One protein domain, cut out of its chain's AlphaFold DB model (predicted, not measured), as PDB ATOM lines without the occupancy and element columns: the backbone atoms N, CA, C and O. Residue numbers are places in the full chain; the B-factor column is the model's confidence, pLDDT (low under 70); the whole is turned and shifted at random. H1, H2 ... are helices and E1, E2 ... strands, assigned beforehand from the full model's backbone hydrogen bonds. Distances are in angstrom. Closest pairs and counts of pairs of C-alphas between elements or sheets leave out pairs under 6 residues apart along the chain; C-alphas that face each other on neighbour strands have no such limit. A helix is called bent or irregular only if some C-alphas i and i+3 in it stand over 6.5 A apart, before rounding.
ATOM      1  N   THR A  88       3.614  -8.246-114.339       93.50
ATOM      2  CA  THR A  88       4.831  -9.066-114.306       93.50
ATOM      3  C   THR A  88       5.323  -9.291-115.733       93.50
ATOM      4  O   THR A  88       4.758 -10.096-116.466       93.50
ATOM      5  N   GLY A  89       6.372  -8.571-116.128       91.69
ATOM      6  CA  GLY A  89       6.990  -8.713-117.449       91.69
ATOM      7  C   GLY A  89       8.069  -9.795-117.493       91.69
ATOM      8  O   GLY A  89       8.327 -10.370-118.543       91.69
ATOM      9  N   ALA A  90       8.700 -10.077-116.353       92.12
ATOM     10  CA  ALA A  90       9.723 -11.109-116.233       92.12
ATOM     11  C   ALA A  90       9.906 -11.547-114.774       92.12
ATOM     12  O   ALA A  90       9.414 -10.908-113.839       92.12
ATOM     13  N   VAL A  91      10.653 -12.632-114.580       94.88
ATOM     14  CA  VAL A  91      11.044 -13.140-113.262       94.88
ATOM     15  C   VAL A  91      12.530 -13.464-113.231       94.88
ATOM     16  O   VAL A  91      13.139 -13.738-114.263       94.88
ATOM     17  N   THR A  92      13.116 -13.467-112.038       94.69
ATOM     18  CA  THR A  92      14.397 -14.145-111.796       94.69
ATOM     19  C   THR A  92      14.148 -15.547-111.253       94.69
ATOM     20  O   THR A  92      13.140 -15.775-110.587       94.69
ATOM     21  N   GLY A  93      15.074 -16.483-111.476       92.44
ATOM     22  CA  GLY A  93      14.830 -17.904-111.205       92.44
ATOM     23  C   GLY A  93      14.084 -18.566-112.363       92.44
ATOM     24  O   GLY A  93      14.189 -18.114-113.501       92.44
ATOM     25  N   THR A  94      13.348 -19.641-112.088       91.75
ATOM     26  CA  THR A  94      12.522 -20.302-113.108       91.75
ATOM     27  C   THR A  94      11.091 -19.779-113.042       91.75
ATOM     28  O   THR A  94      10.645 -19.313-111.997       91.75
ATOM     29  N   VAL A  95      10.336 -19.886-114.138       90.81
ATOM     30  CA  VAL A  95       8.921 -19.469-114.168       90.81
ATOM     31  C   VAL A  95       8.085 -20.221-113.124       90.81
ATOM     32  O   VAL A  95       7.207 -19.632-112.507       90.81
ATOM     33  N   HIS A  96       8.415 -21.488-112.860       90.62
ATOM     34  CA  HIS A  96       7.741 -22.321-111.857       90.62
ATOM     35  C   HIS A  96       8.237 -22.103-110.420       90.62
ATOM     36  O   HIS A  96       7.618 -22.592-109.480       90.62
ATOM     37  N   SER A  97       9.363 -21.411-110.238       93.12
ATOM     38  CA  SER A  97       9.946 -21.107-108.929       93.12
ATOM     39  C   SER A  97      10.649 -19.744-108.978       93.12
ATOM     40  O   SER A  97      11.887 -19.660-108.981       93.12
ATOM     41  N   PRO A  98       9.870 -18.653-109.101       96.31
ATOM     42  CA  PRO A  98      10.424 -17.318-109.235       96.31
ATOM     43  C   PRO A  98      11.034 -16.854-107.911       96.31
ATOM     44  O   PRO A  98      10.475 -17.049-106.833       96.31
ATOM     45  N   THR A  99      12.179 -16.182-107.990       97.12
ATOM     46  CA  THR A  99      12.855 -15.590-106.825       97.12
ATOM     47  C   THR A  99      12.548 -14.105-106.665       97.12
ATOM     48  O   THR A  99      12.570 -13.596-105.549       97.12
ATOM     49  N   SER A 100      12.235 -13.400-107.752       97.19
ATOM     50  CA  SER A 100      11.711 -12.029-107.733       97.19
ATOM     51  C   SER A 100      10.953 -11.724-109.022       97.19
ATOM     52  O   SER A 100      11.203 -12.359-110.049       97.19
ATOM     53  N   LEU A 101      10.044 -10.751-108.963       96.00
ATOM     54  CA  LEU A 101       9.257 -10.273-110.099       96.00
ATOM     55  C   LEU A 101       9.839  -8.970-110.647       96.00
ATOM     56  O   LEU A 101      10.254  -8.097-109.880       96.00
ATOM     57  N   LEU A 102       9.818  -8.827-111.968       95.12
ATOM     58  CA  LEU A 102      10.106  -7.590-112.687       95.12
ATOM     59  C   LEU A 102       8.777  -7.007-113.173       95.12
ATOM     60  O   LEU A 102       8.121  -7.571-114.051       95.12
ATOM     61  N   LEU A 103       8.368  -5.906-112.545       95.31
ATOM     62  CA  LEU A 103       7.060  -5.282-112.719       95.31
ATOM     63  C   LEU A 103       7.163  -4.093-113.670       95.31
ATOM     64  O   LEU A 103       8.028  -3.228-113.506       95.31
ATOM     65  N   GLY A 104       6.248  -4.028-114.630       94.12
ATOM     66  CA  GLY A 104       6.160  -2.946-115.597       94.12
ATOM     67  C   GLY A 104       4.769  -2.332-115.713       94.12
ATOM     68  O   GLY A 104       3.777  -2.884-115.239       94.12
ATOM     69  N   ARG A 105       4.703  -1.174-116.371       94.81
ATOM     70  CA  ARG A 105       3.461  -0.514-116.799       94.81
ATOM     71  C   ARG A 105       3.613  -0.023-118.231       94.81
ATOM     72  O   ARG A 105       4.713   0.339-118.643       94.81
ATOM     73  N   PHE A 106       2.518  -0.036-118.980       92.38
ATOM     74  CA  PHE A 106       2.505   0.524-120.324       92.38
ATOM     75  C   PHE A 106       2.603   2.047-120.269       92.38
ATOM     76  O   PHE A 106       1.912   2.689-119.476       92.38
ATOM     77  N   ASP A 107       3.475   2.606-121.099       90.94
ATOM     78  CA  ASP A 107       3.491   4.036-121.388       90.94
ATOM     79  C   ASP A 107       2.389   4.403-122.411       90.94
ATOM     80  O   ASP A 107       1.728   3.513-122.960       90.94
ATOM     81  N   PRO A 108       2.161   5.701-122.695       92.31
ATOM     82  CA  PRO A 108       1.162   6.118-123.682       92.31
ATOM     83  C   PRO A 108       1.408   5.603-125.111       92.31
ATOM     84  O   PRO A 108       0.481   5.607-125.915       92.31
ATOM     85  N   ALA A 109       2.625   5.154-125.436       91.19
ATOM     86  CA  ALA A 109       2.971   4.555-126.725       91.19
ATOM     87  C   ALA A 109       2.747   3.028-126.749       91.19
ATOM     88  O   ALA A 109       3.113   2.359-127.717       91.19
ATOM     89  N   GLY A 110       2.170   2.458-125.685       89.00
ATOM     90  CA  GLY A 110       1.887   1.031-125.578       89.00
ATOM     91  C   GLY A 110       3.125   0.176-125.306       89.00
ATOM     92  O   GLY A 110       3.075  -1.033-125.513       89.00
ATOM     93  N   GLN A 111       4.229   0.762-124.833       89.44
ATOM     94  CA  GLN A 111       5.447   0.022-124.495       89.44
ATOM     95  C   GLN A 111       5.493  -0.309-123.004       89.44
ATOM     96  O   GLN A 111       5.328   0.573-122.160       89.44
ATOM     97  N   LEU A 112       5.755  -1.573-122.658       90.56
ATOM     98  CA  LEU A 112       5.909  -1.980-121.262       90.56
ATOM     99  C   LEU A 112       7.242  -1.454-120.709       90.56
ATOM    100  O   LEU A 112       8.317  -1.898-121.115       90.56
ATOM    101  N   LYS A 113       7.185  -0.517-119.761       93.00
ATOM    102  CA  LYS A 113       8.359   0.023-119.066       93.00
ATOM    103  C   LYS A 113       8.507  -0.629-117.704       93.00
ATOM    104  O   LYS A 113       7.542  -0.695-116.949       93.00
ATOM    105  N   LEU A 114       9.717  -1.084-117.383       93.50
ATOM    106  CA  LEU A 114      10.053  -1.586-116.054       93.50
ATOM    107  C   LEU A 114       9.940  -0.443-115.036       93.50
ATOM    108  O   LEU A 114      10.572   0.596-115.207       93.50
ATOM    109  N   ILE A 115       9.162  -0.653-113.977       94.94
ATOM    110  CA  ILE A 115       8.950   0.338-112.912       94.94
ATOM    111  C   ILE A 115       9.456  -0.136-111.554       94.94
ATOM    112  O   ILE A 115       9.748   0.684-110.688       94.94
ATOM    113  N   ALA A 116       9.548  -1.450-111.343       94.56
ATOM    114  CA  ALA A 116       9.963  -2.003-110.066       94.56
ATOM    115  C   ALA A 116      10.485  -3.431-110.203       94.56
ATOM    116  O   ALA A 116      10.135  -4.180-111.116       94.56
ATOM    117  N   ARG A 117      11.279  -3.824-109.209       96.31
ATOM    118  CA  ARG A 117      11.593  -5.216-108.910       96.31
ATOM    119  C   ARG A 117      11.070  -5.527-107.515       96.31
ATOM    120  O   ARG A 117      11.252  -4.720-106.604       96.31
ATOM    121  N   SER A 118      10.439  -6.682-107.337       95.81
ATOM    122  CA  SER A 118      10.031  -7.118-106.001       95.81
ATOM    123  C   SER A 118      11.256  -7.397-105.121       95.81
ATOM    124  O   SER A 118      12.332  -7.757-105.604       95.81
ATOM    125  N   THR A 119      11.083  -7.336-103.803       95.31
ATOM    126  CA  THR A 119      12.006  -8.029-102.893       95.31
ATOM    127  C   THR A 119      12.005  -9.537-103.187       95.31
ATOM    128  O   THR A 119      11.088 -10.020-103.867       95.31
ATOM    129  N   PRO A 120      12.994 -10.300-102.679       97.19
ATOM    130  CA  PRO A 120      12.968 -11.750-102.790       97.19
ATOM    131  C   PRO A 120      11.626 -12.315-102.323       97.19
ATOM    132  O   PRO A 120      11.130 -11.948-101.253       97.19
ATOM    133  N   LEU A 121      11.030 -13.166-103.152       96.75
ATOM    134  CA  LEU A 121       9.766 -13.808-102.829       96.75
ATOM    135  C   LEU A 121       9.969 -14.792-101.679       96.75
ATOM    136  O   LEU A 121      10.972 -15.507-101.603       96.75
ATOM    137  N   SER A 122       8.994 -14.837-100.776       96.69
ATOM    138  CA  SER A 122       8.917 -15.906 -99.789       96.69
ATOM    139  C   SER A 122       8.585 -17.230-100.488       96.69
ATOM    140  O   SER A 122       8.008 -17.240-101.577       96.69
ATOM    141  N   ARG A 123       8.915 -18.368 -99.859       94.75
ATOM    142  CA  ARG A 123       8.577 -19.690-100.419       94.75
ATOM    143  C   ARG A 123       7.076 -19.841-100.728       94.75
ATOM    144  O   ARG A 123       6.779 -20.318-101.818       94.75
ATOM    145  N   PRO A 124       6.143 -19.413 -99.848       96.25
ATOM    146  CA  PRO A 124       4.716 -19.461-100.162       96.25
ATOM    147  C   PRO A 124       4.346 -18.622-101.390       96.25
ATOM    148  O   PRO A 124       3.670 -19.127-102.277       96.25
ATOM    149  N   ALA A 125       4.855 -17.387-101.494       95.75
ATOM    150  CA  ALA A 125       4.554 -16.516-102.630       95.75
ATOM    151  C   ALA A 125       5.085 -17.088-103.956       95.75
ATOM    152  O   ALA A 125       4.405 -17.034-104.975       95.75
ATOM    153  N   ALA A 126       6.287 -17.672-103.954       95.56
ATOM    154  CA  ALA A 126       6.839 -18.321-105.141       95.56
ATOM    155  C   ALA A 126       6.004 -19.540-105.578       95.56
ATOM    156  O   ALA A 126       5.755 -19.710-106.772       95.56
ATOM    157  N   ALA A 127       5.544 -20.355-104.622       94.50
ATOM    158  CA  ALA A 127       4.694 -21.518-104.884       94.50
ATOM    159  C   ALA A 127       3.294 -21.139-105.396       94.50
ATOM    160  O   ALA A 127       2.738 -21.858-106.221       94.50
ATOM    161  N   GLU A 128       2.743 -20.014-104.939       95.44
ATOM    162  CA  GLU A 128       1.464 -19.482-105.422       95.44
ATOM    163  C   GLU A 128       1.576 -18.926-106.850       95.44
ATOM    164  O   GLU A 128       0.694 -19.139-107.680       95.44
ATOM    165  N   LEU A 129       2.685 -18.247-107.160       94.81
ATOM    166  CA  LEU A 129       2.878 -17.586-108.451       94.81
ATOM    167  C   LEU A 129       3.321 -18.542-109.567       94.81
ATOM    168  O   LEU A 129       2.911 -18.374-110.714       94.81
ATOM    169  N   GLY A 130       4.141 -19.549-109.262       93.12
ATOM    170  CA  GLY A 130       4.689 -20.475-110.262       93.12
ATOM    171  C   GLY A 130       3.651 -21.132-111.196       93.12
ATOM    172  O   GLY A 130       3.913 -21.217-112.398       93.12
ATOM    173  N   PRO A 131       2.479 -21.575-110.697       94.44
ATOM    174  CA  PRO A 131       1.421 -22.165-111.525       94.44
ATOM    175  C   PRO A 131       0.677 -21.179-112.439       94.44
ATOM    176  O   PRO A 131       0.126 -21.599-113.455       94.44
TER     177      PRO A 131
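What this domain is: This is residues 88 to 131 of the 150 residues of the protein "ATP-dependent DNA ligase" of Streptomyces sp. ADI97-07 (UniProt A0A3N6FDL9). A long, bent strand, E2, forms the spine of an elongated three-stranded antiparallel sheet, with E1 beside its first part, E3 beside its later part, and one short helix, H1, packed over its beginning. The hairpin E1 and E2 turns near the helix end, while the turn of the hairpin E2 and E3 reaches out to the other end of the length. The printed part has 44 residues, with three named strands and one named helix in the order E1, E2, E3, H1; the sheet runs E1, E2, E3, and the class is mixed, helices and strands. The whole is only just loose, close to compact, with a radius of gyration of the C-alphas of 11.6 A, and spans 36 by 19 by 14 A.

How they stand to each other: Strand E1, residues 88 to 94, and strand E2, residues 97 to 106, are antiparallel neighbours at 163 degrees; N 92 and O 100, 3.0 A apart, and N 99 and O 92, 2.8 A apart, are within hydrogen-bond range. E2 bends by 66 degrees at residue 100. Strand E3, residues 112 to 117, is the antiparallel neighbour of E2 at 135 degrees, with N 113 and O 105 within hydrogen-bond range at 2.8 A. The three strands form a meander, each strand after the first the antiparallel neighbour of the one before. E2 is the inner strand, and E1 and E3 are edge strands; the closest C-alphas of E1 and E3 are those of Gly 89 and Leu 112, 7.8 A apart. Helix H1, residues 123 to 129, is on the sheet and over E2, at a height over the sheet of 7.6 A, on a local plane fitted to only just enough C-alphas, 6. It runs slantwise to the strands, at 49 degrees to E2 on the local plane. The closest C-alphas of E2 and H1 are those of Pro 98 and Ala 126, 5.5 A apart. In H1 every O i to N i+4 pair is within hydrogen-bond range.

Where its parts are: E1 begins at C-alpha 88, (4.831, -9.066, -114.306), and is 13.7 A long from first to last C-alpha. E2 measures 25.6 A and ends at C-alpha 106, (2.505, 0.524, -120.324). E3 measures 14.0 A. H1 measures 10.1 A and ends at C-alpha 129, (2.878, -17.586, -108.451).

The domain as a whole: The two C-alphas farthest apart, those of Ala 109 and Arg 123, are 36.2 A apart. The printed part has no cut, and its links E1 to E2, E2 to E3 and E3 to H1 are tight. The mean pLDDT of the printed part is 94.0, and no printed residue is under 70.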